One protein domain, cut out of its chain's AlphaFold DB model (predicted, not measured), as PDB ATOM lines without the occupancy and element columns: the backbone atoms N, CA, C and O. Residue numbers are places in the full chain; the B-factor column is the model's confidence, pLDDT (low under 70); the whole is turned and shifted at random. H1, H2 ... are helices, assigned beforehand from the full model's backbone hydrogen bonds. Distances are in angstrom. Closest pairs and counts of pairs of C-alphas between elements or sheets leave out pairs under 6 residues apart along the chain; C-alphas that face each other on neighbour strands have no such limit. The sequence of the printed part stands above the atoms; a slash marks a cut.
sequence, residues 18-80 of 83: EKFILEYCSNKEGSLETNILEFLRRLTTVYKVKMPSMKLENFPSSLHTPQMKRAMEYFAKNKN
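AT A GLANCE: This is residues 18 to 80 of the 83 residues of an uncharacterized protein of Leptospira ellinghausenii (UniProt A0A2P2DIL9). Two helices, H1 and H2, meet as a steep V near the end of H1 and the start of H2, and a third, H3, runs beside H2 the same way, with a long loop, residues 46 to 65, returning from the end of H2 to the start of H3. The printed part has 63 residues with three named helices, H1, H2, H3 in chain order, and no named strand; the class is all helix. It is compact, with a radius of gyration of the C-alphas of 11.0 A and spans of 30 by 22 by 18 A.

HOW THE PARTS SIT: H1, residues 18 to 26, touches H2, residues 32 to 45, at a steep tilt of 63 degrees, opposite ways; their closest C-alphas, of Cys 25 and Asn 35, are 5.5 A apart. H2, with residues 33 to 37 alone, only just touches H3, residues 66 to 78, with 3 pairs of C-alphas within 8 A; H3 touches with residues 68 to 71 alone. Their closest C-alphas, of Leu 37 and Met 68, are 7.2 A apart, and they run the same way at a shallow tilt of 20 degrees. H1 and H3 are apart. In H1, H2 and H3 every O i to N i+4 pair is within hydrogen-bond range.

IN THESE COORDINATES: H1 begins at C-alpha 18 (-35.737, -20.403, -32.757) and measures 11.9 A from first to last C-alpha. H2 measures 19.8 A. H3 measures 18.2 A and ends at C-alpha 78 (-48.947, -10.974, -38.903).

THE WHOLE: The two C-alphas farthest apart, of Glu 29 and Asn 80, are 32.4 A apart. The printed part has no cut. The link from H1 to H2 is tight; that from H2 to H3 is long, 20 residues. Mean pLDDT of the printed part is 82.4; residues 78 to 80 are under 70.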
ATOM      1  N   GLU A  18     -35.740 -20.539 -34.218       87.69
ATOM      2  CA  GLU A  18     -35.737 -20.403 -32.757       87.69
ATOM      3  C   GLU A  18     -34.345 -20.621 -32.173       87.69
ATOM      4  O   GLU A  18     -33.899 -19.843 -31.332       87.69
ATOM      5  N   LYS A  19     -33.626 -21.634 -32.664       87.94
ATOM      6  CA  LYS A  19     -32.259 -21.915 -32.221       87.94
ATOM      7  C   LYS A  19     -31.291 -20.818 -32.672       87.94
ATOM      8  O   LYS A  19     -30.462 -20.392 -31.874       87.94
ATOM      9  N   PHE A  20     -31.461 -20.298 -33.891       88.69
ATOM     10  CA  PHE A  20     -30.709 -19.137 -34.371       88.69
ATOM     11  C   PHE A  20     -30.896 -17.933 -33.446       88.69
ATOM     12  O   PHE A  20     -29.924 -17.317 -33.015       88.69
ATOM     13  N   ILE A  21     -32.151 -17.599 -33.135       87.94
ATOM     14  CA  ILE A  21     -32.503 -16.458 -32.287       87.94
ATOM     15  C   ILE A  21     -31.920 -16.632 -30.888       87.94
ATOM     16  O   ILE A  21     -31.389 -15.676 -30.330       87.94
ATOM     17  N   LEU A  22     -32.013 -17.837 -30.325       88.56
ATOM     18  CA  LEU A  22     -31.469 -18.130 -29.007       88.56
ATOM     19  C   LEU A  22     -29.957 -17.933 -28.972       88.56
ATOM     20  O   LEU A  22     -29.493 -17.196 -28.113       88.56
ATOM     21  N   GLU A  23     -29.218 -18.515 -29.920       88.06
ATOM     22  CA  GLU A  23     -27.759 -18.362 -29.998       88.06
ATOM     23  C   GLU A  23     -27.356 -16.901 -30.236       88.06
ATOM     24  O   GLU A  23     -26.456 -16.373 -29.585       88.06
ATOM     25  N   TYR A  24     -28.057 -16.206 -31.132       86.06
ATOM     26  CA  TYR A  24     -27.755 -14.815 -31.442       86.06
ATOM     27  C   TYR A  24     -28.045 -13.872 -30.265       86.06
ATOM     28  O   TYR A  24     -27.269 -12.955 -29.989       86.06
ATOM     29  N   CYS A  25     -29.160 -14.075 -29.560       87.81
ATOM     30  CA  CYS A  25     -29.568 -13.212 -28.455       87.81
ATOM     31  C   CYS A  25     -28.917 -13.587 -27.118       87.81
ATOM     32  O   CYS A  25     -28.817 -12.710 -26.261       87.81
ATOM     33  N   SER A  26     -28.447 -14.830 -26.937       85.44
ATOM     34  CA  SER A  26     -27.672 -15.236 -25.754       85.44
ATOM     35  C   SER A  26     -26.285 -14.610 -25.719       85.44
ATOM     36  O   SER A  26     -25.737 -14.403 -24.644       85.44
ATOM     37  N   ASN A  27     -25.730 -14.288 -26.889       80.00
ATOM     38  CA  ASN A  27     -24.402 -13.684 -27.004       80.00
ATOM     39  C   ASN A  27     -24.424 -12.161 -26.803       80.00
ATOM     40  O   ASN A  27     -23.379 -11.516 -26.849       80.00
ATOM     41  N   LYS A  28     -25.608 -11.576 -26.594       81.38
ATOM     42  CA  LYS A  28     -25.785 -10.152 -26.315       81.38
ATOM     43  C   LYS A  28     -25.882  -9.908 -24.818       81.38
ATOM     44  O   LYS A  28     -26.518 -10.670 -24.097       81.38
ATOM     45  N   GLU A  29     -25.313  -8.796 -24.371       81.81
ATOM     46  CA  GLU A  29     -25.482  -8.331 -22.996       81.81
ATOM     47  C   GLU A  29     -26.955  -7.985 -22.703       81.81
ATOM     48  O   GLU A  29     -27.703  -7.561 -23.588       81.81
ATOM     49  N   GLY A  30     -27.380  -8.172 -21.450       83.38
ATOM     50  CA  GLY A  30     -28.733  -7.857 -20.984       83.38
ATOM     51  C   GLY A  30     -29.672  -9.063 -20.869       83.38
ATOM     52  O   GLY A  30     -29.252 -10.217 -20.838       83.38
ATOM     53  N   SER A  31     -30.974  -8.784 -20.743       88.81
ATOM     54  CA  SER A  31     -31.995  -9.831 -20.634       88.81
ATOM     55  C   SER A  31     -32.217 -10.507 -21.983       88.81
ATOM     56  O   SER A  31     -32.558  -9.848 -22.969       88.81
ATOM     57  N   LEU A  32     -32.098 -11.837 -22.004       88.06
ATOM     58  CA  LEU A  32     -32.343 -12.661 -23.186       88.06
ATOM     59  C   LEU A  32     -33.730 -12.399 -23.789       88.06
ATOM     60  O   LEU A  32     -33.865 -12.294 -25.004       88.06
ATOM     61  N   GLU A  33     -34.752 -12.234 -22.949       88.06
ATOM     62  CA  GLU A  33     -36.112 -11.937 -23.398       88.06
ATOM     63  C   GLU A  33     -36.177 -10.614 -24.166       88.06
ATOM     64  O   GLU A  33     -36.678 -10.573 -25.289       88.06
ATOM     65  N   THR A  34     -35.608  -9.546 -23.602       88.81
ATOM     66  CA  THR A  34     -35.556  -8.228 -24.245       88.81
ATOM     67  C   THR A  34     -34.811  -8.301 -25.574       88.81
ATOM     68  O   THR A  34     -35.288  -7.776 -26.580       88.81
ATOM     69  N   ASN A  35     -33.680  -9.009 -25.597       90.25
ATOM     70  CA  ASN A  35     -32.856  -9.172 -26.791       90.25
ATOM     71  C   ASN A  35     -33.616  -9.901 -27.907       90.25
ATOM     72  O   ASN A  35     -33.556  -9.494 -29.068       90.25
ATOM     73  N   ILE A  36     -34.371 -10.950 -27.568       89.12
ATOM     74  CA  ILE A  36     -35.223 -11.673 -28.519       89.12
ATOM     75  C   ILE A  36     -36.350 -10.774 -29.028       89.12
ATOM     76  O   ILE A  36     -36.537 -10.667 -30.239       89.12
ATOM     77  N   LEU A  37     -37.072 -10.088 -28.140       88.19
ATOM     78  CA  LEU A  37     -38.172  -9.203 -28.529       88.19
ATOM     79  C   LEU A  37     -37.701  -8.075 -29.456       88.19
ATOM     80  O   LEU A  37     -38.351  -7.796 -30.467       88.19
ATOM     81  N   GLU A  38     -36.556  -7.455 -29.161       88.62
ATOM     82  CA  GLU A  38     -35.946  -6.459 -30.045       88.62
ATOM     83  C   GLU A  38     -35.540  -7.051 -31.390       88.62
ATOM     84  O   GLU A  38     -35.781  -6.433 -32.429       88.62
ATOM     85  N   PHE A  39     -34.925  -8.234 -31.388       87.56
ATOM     86  CA  PHE A  39     -34.493  -8.890 -32.614       87.56
ATOM     87  C   PHE A  39     -35.683  -9.182 -33.534       87.56
ATOM     88  O   PHE A  39     -35.693  -8.768 -34.695       87.56
ATOM     89  N   LEU A  40     -36.733  -9.797 -32.985       84.38
ATOM     90  CA  LEU A  40     -37.976 -10.086 -33.698       84.38
ATOM     91  C   LEU A  40     -38.651  -8.809 -34.225       84.38
ATOM     92  O   LEU A  40     -39.130  -8.764 -35.365       84.38
ATOM     93  N   ARG A  41     -38.654  -7.739 -33.420       84.38
ATOM     94  CA  ARG A  41     -39.165  -6.429 -33.838       84.38
ATOM     95  C   ARG A  41     -38.360  -5.869 -35.007       84.38
ATOM     96  O   ARG A  41     -38.958  -5.476 -35.998       84.38
ATOM     97  N   ARG A  42     -37.025  -5.867 -34.942       84.06
ATOM     98  CA  ARG A  42     -36.179  -5.350 -36.034       84.06
ATOM     99  C   ARG A  42     -36.375  -6.134 -37.328       84.06
ATOM    100  O   ARG A  42     -36.507  -5.511 -38.382       84.06
ATOM    101  N   LEU A  43     -36.447  -7.465 -37.264       80.50
ATOM    102  CA  LEU A  43     -36.684  -8.302 -38.447       80.50
ATOM    103  C   LEU A  43     -37.978  -7.930 -39.171       80.50
ATOM    104  O   LEU A  43     -38.000  -7.841 -40.396       80.50
ATOM    105  N   THR A  44     -39.036  -7.649 -38.416       75.25
ATOM    106  CA  THR A  44     -40.349  -7.330 -38.985       75.25
ATOM    107  C   THR A  44     -40.504  -5.865 -39.379       75.25
ATOM    108  O   THR A  44     -41.060  -5.582 -40.437       75.25
ATOM    109  N   THR A  45     -40.015  -4.917 -38.577       77.25
ATOM    110  CA  THR A  45     -40.230  -3.484 -38.836       77.25
ATOM    111  C   THR A  45     -39.170  -2.870 -39.736       77.25
ATOM    112  O   THR A  45     -39.495  -2.011 -40.550       77.25
ATOM    113  N   VAL A  46     -37.905  -3.268 -39.571       74.69
ATOM    114  CA  VAL A  46     -36.771  -2.678 -40.300       74.69
ATOM    115  C   VAL A  46     -36.511  -3.466 -41.571       74.69
ATOM    116  O   VAL A  46     -36.559  -2.911 -42.664       74.69
ATOM    117  N   TYR A  47     -36.280  -4.771 -41.430       74.38
ATOM    118  CA  TYR A  47     -35.902  -5.616 -42.560       74.38
ATOM    119  C   TYR A  47     -37.105  -6.158 -43.337       74.38
ATOM    120  O   TYR A  47     -36.924  -6.686 -44.430       74.38
ATOM    121  N   LYS A  48     -38.323  -6.024 -42.786       74.25
ATOM    122  CA  LYS A  48     -39.577  -6.542 -43.363       74.25
ATOM    123  C   LYS A  48     -39.455  -8.001 -43.823       74.25
ATOM    124  O   LYS A  48     -40.054  -8.408 -44.815       74.25
ATOM    125  N   VAL A  49     -38.665  -8.787 -43.095       74.06
ATOM    126  CA  VAL A  49     -38.398 -10.186 -43.424       74.06
ATOM    127  C   VAL A  49     -39.644 -11.000 -43.116       74.06
ATOM    128  O   VAL A  49     -40.260 -10.858 -42.054       74.06
ATOM    129  N   LYS A  50     -40.013 -11.882 -44.048       73.25
ATOM    130  CA  LYS A  50     -41.069 -12.859 -43.809       73.25
ATOM    131  C   LYS A  50     -40.601 -13.819 -42.721       73.25
ATOM    132  O   LYS A  50     -39.683 -14.605 -42.928       73.25
ATOM    133  N   MET A  51     -41.240 -13.743 -41.559       74.88
ATOM    134  CA  MET A  51     -40.835 -14.551 -40.416       74.88
ATOM    135  C   MET A  51     -41.216 -16.021 -40.631       74.88
ATOM    136  O   MET A  51     -42.394 -16.309 -40.892       74.88
ATOM    137  N   PRO A  52     -40.260 -16.958 -40.495       77.19
ATOM    138  CA  PRO A  52     -40.552 -18.381 -40.535       77.19
ATOM    139  C   PRO A  52     -41.438 -18.783 -39.353       77.19
ATOM    140  O   PRO A  52     -41.693 -18.019 -38.414       77.19
ATOM    141  N   SER A  53     -41.992 -19.992 -39.423       76.50
ATOM    142  CA  SER A  53     -42.910 -20.444 -38.392       76.50
ATOM    143  C   SER A  53     -42.187 -20.851 -37.128       76.50
ATOM    144  O   SER A  53     -41.671 -21.954 -37.058       76.50
ATOM    145  N   MET A  54     -42.252 -19.992 -36.118       81.69
ATOM    146  CA  MET A  54     -41.689 -20.286 -34.810       81.69
ATOM    147  C   MET A  54     -42.762 -20.737 -33.821       81.69
ATOM    148  O   MET A  54     -43.883 -20.213 -33.832       81.69
ATOM    149  N   LYS A  55     -42.412 -21.671 -32.937       83.75
ATOM    150  CA  LYS A  55     -43.270 -22.121 -31.832       83.75
ATOM    151  C   LYS A  55     -42.667 -21.705 -30.501       83.75
ATOM    152  O   LYS A  55     -41.482 -21.898 -30.268       83.75
ATOM    153  N   LEU A  56     -43.497 -21.183 -29.597       83.69
ATOM    154  CA  LEU A  56     -43.042 -20.816 -28.253       83.69
ATOM    155  C   LEU A  56     -42.464 -22.023 -27.494       83.69
ATOM    156  O   LEU A  56     -41.519 -21.870 -26.737       83.69
ATOM    157  N   GLU A  57     -42.996 -23.217 -27.746       86.81
ATOM    158  CA  GLU A  57     -42.533 -24.489 -27.174       86.81
ATOM    159  C   GLU A  57     -41.049 -24.778 -27.452       86.81
ATOM    160  O   GLU A  57     -40.406 -25.451 -26.654       86.81
ATOM    161  N   ASN A  58     -40.496 -24.231 -28.539       86.50
ATOM    162  CA  ASN A  58     -39.086 -24.380 -28.899       86.50
ATOM    163  C   ASN A  58     -38.173 -23.397 -28.143       86.50
ATOM    164  O   ASN A  58     -36.950 -23.516 -28.210       86.50
ATOM    165  N   PHE A  59     -38.743 -22.426 -27.423       86.62
ATOM    166  CA  PHE A  59     -38.000 -21.543 -26.528       86.62
ATOM    167  C   PHE A  59     -37.958 -22.128 -25.105       86.62
ATOM    168  O   PHE A  59     -38.914 -22.781 -24.681       86.62
ATOM    169  N   PRO A  60     -36.892 -21.859 -24.330       87.06
ATOM    170  CA  PRO A  60     -36.816 -22.171 -22.906       87.06
ATOM    171  C   PRO A  60     -38.059 -21.715 -22.136       87.06
ATOM    172  O   PRO A  60     -38.553 -20.608 -22.352       87.06
ATOM    173  N   SER A  61     -38.515 -22.517 -21.172       86.50
ATOM    174  CA  SER A  61     -39.683 -22.201 -20.333       86.50
ATOM    175  C   SER A  61     -39.535 -20.893 -19.550       86.50
ATOM    176  O   SER A  61     -40.525 -20.210 -19.296       86.50
ATOM    177  N   SER A  62     -38.303 -20.491 -19.229       86.44
ATOM    178  CA  SER A  62     -37.991 -19.194 -18.616       86.44
ATOM    179  C   SER A  62     -38.399 -17.999 -19.484       86.44
ATOM    180  O   SER A  62     -38.670 -16.928 -18.953       86.44
ATOM    181  N   LEU A  63     -38.490 -18.188 -20.804       85.94
ATOM    182  CA  LEU A  63     -38.928 -17.182 -21.771       85.94
ATOM    183  C   LEU A  63     -40.424 -17.280 -22.088       85.94
ATOM    184  O   LEU A  63     -40.918 -16.508 -22.902       85.94
ATOM    185  N   HIS A  64     -41.185 -18.191 -21.466       88.88
ATOM    186  CA  HIS A  64     -42.636 -18.336 -21.691       88.88
ATOM    187  C   HIS A  64     -43.452 -17.290 -20.921       88.88
ATOM    188  O   HIS A  64     -44.553 -17.554 -20.419       88.88
ATOM    189  N   THR A  65     -42.907 -16.084 -20.830       89.50
ATOM    190  CA  THR A  65     -43.521 -14.947 -20.165       89.50
ATOM    191  C   THR A  65     -44.760 -14.476 -20.935       89.50
ATOM    192  O   THR A  65     -44.929 -14.759 -22.131       89.50
ATOM    193  N   PRO A  66     -45.649 -13.705 -20.285       89.56
ATOM    194  CA  PRO A  66     -46.781 -13.090 -20.971       89.56
ATOM    195  C   PRO A  66     -46.368 -12.200 -22.152       89.56
ATOM    196  O   PRO A  66     -47.108 -12.108 -23.131       89.56
ATOM    197  N   GLN A  67     -45.201 -11.549 -22.083       85.75
ATOM    198  CA  GLN A  67     -44.717 -10.678 -23.156       85.75
ATOM    199  C   GLN A  67     -44.270 -11.485 -24.375       85.75
ATOM    200  O   GLN A  67     -44.723 -11.195 -25.483       85.75
ATOM    201  N   MET A  68     -43.475 -12.542 -24.178       87.25
ATOM    202  CA  MET A  68     -43.054 -13.416 -25.273       87.25
ATOM    203  C   MET A  68     -44.249 -14.111 -25.932       87.25
ATOM    204  O   MET A  68     -44.339 -14.144 -27.156       87.25
ATOM    205  N   LYS A  69     -45.224 -14.592 -25.145       87.88
ATOM    206  CA  LYS A  69     -46.479 -15.168 -25.669       87.88
ATOM    207  C   LYS A  69     -47.205 -14.198 -26.598       87.88
ATOM    208  O   LYS A  69     -47.517 -14.551 -27.733       87.88
ATOM    209  N   ARG A  70     -47.402 -12.952 -26.154       86.50
ATOM    210  CA  ARG A  70     -48.033 -11.898 -26.966       86.50
ATOM    211  C   ARG A  70     -47.240 -11.592 -28.232       86.50
ATOM    212  O   ARG A  70     -47.841 -11.424 -29.290       86.50
ATOM    213  N   ALA A  71     -45.915 -11.527 -28.137       83.31
ATOM    214  CA  ALA A  71     -45.053 -11.294 -29.289       83.31
ATOM    215  C   ALA A  71     -45.178 -12.436 -30.308       83.31
ATOM    216  O   ALA A  71     -45.446 -12.190 -31.481       83.31
ATOM    217  N   MET A  72     -45.094 -13.686 -29.858       83.12
ATOM    218  CA  MET A  72     -45.229 -14.869 -30.710       83.12
ATOM    219  C   MET A  72     -46.608 -14.959 -31.370       83.12
ATOM    220  O   MET A  72     -46.693 -15.228 -32.566       83.12
ATOM    221  N   GLU A  73     -47.685 -14.663 -30.639       84.25
ATOM    222  CA  GLU A  73     -49.034 -14.572 -31.210       84.25
ATOM    223  C   GLU A  73     -49.157 -13.453 -32.247       84.25
ATOM    224  O   GLU A  73     -49.764 -13.648 -33.303       84.25
ATOM    225  N   TYR A  74     -48.583 -12.282 -31.963       80.81
ATOM    226  CA  TYR A  74     -48.555 -11.158 -32.894       80.81
ATOM    227  C   TYR A  74     -47.843 -11.545 -34.191       80.81
ATOM    228  O   TYR A  74     -48.385 -11.328 -35.274       80.81
ATOM    229  N   PHE A  75     -46.674 -12.184 -34.097       74.19
ATOM    230  CA  PHE A  75     -45.932 -12.649 -35.267       74.19
ATOM    231  C   PHE A  75     -46.666 -13.766 -36.010       74.19
ATOM    232  O   PHE A  75     -46.727 -13.731 -37.237       74.19
ATOM    233  N   ALA A  76     -47.294 -14.709 -35.303       74.50
ATOM    234  CA  ALA A  76     -48.107 -15.753 -35.921       74.50
ATOM    235  C   ALA A  76     -49.290 -15.174 -36.716       74.50
ATOM    236  O   ALA A  76     -49.558 -15.636 -37.825       74.50
ATOM    237  N   LYS A  77     -49.956 -14.135 -36.191       73.44
ATOM    238  CA  LYS A  77     -51.082 -13.448 -36.851       73.44
ATOM    239  C   LYS A  77     -50.634 -12.539 -38.002       73.44
ATOM    240  O   LYS A  77     -51.330 -12.450 -39.010       73.44
ATOM    241  N   ASN A  78     -49.472 -11.892 -37.884       65.00
ATOM    242  CA  ASN A  78     -48.947 -10.974 -38.903       65.00
ATOM    243  C   ASN A  78     -48.127 -11.634 -40.019       65.00
ATOM    244  O   ASN A  78     -47.721 -10.932 -40.945       65.00
ATOM    245  N   LYS A  79     -47.969 -12.967 -40.022       56.16
ATOM    246  CA  LYS A  79     -47.413 -13.730 -41.160       56.16
ATOM    247  C   LYS A  79     -48.097 -13.449 -42.510       56.16
ATOM    248  O   LYS A  79     -47.524 -13.775 -43.543       56.16
ATOM    249  N   ASN A  80     -49.274 -12.819 -42.501       47.94
ATOM    250  CA  ASN A  80     -50.078 -12.517 -43.687       47.94
ATOM    251  C   ASN A  80     -50.074 -11.035 -44.115       47.94
ATOM    252  O   ASN A  80     -50.839 -10.673 -45.002       47.94
TER     253      ASN A  80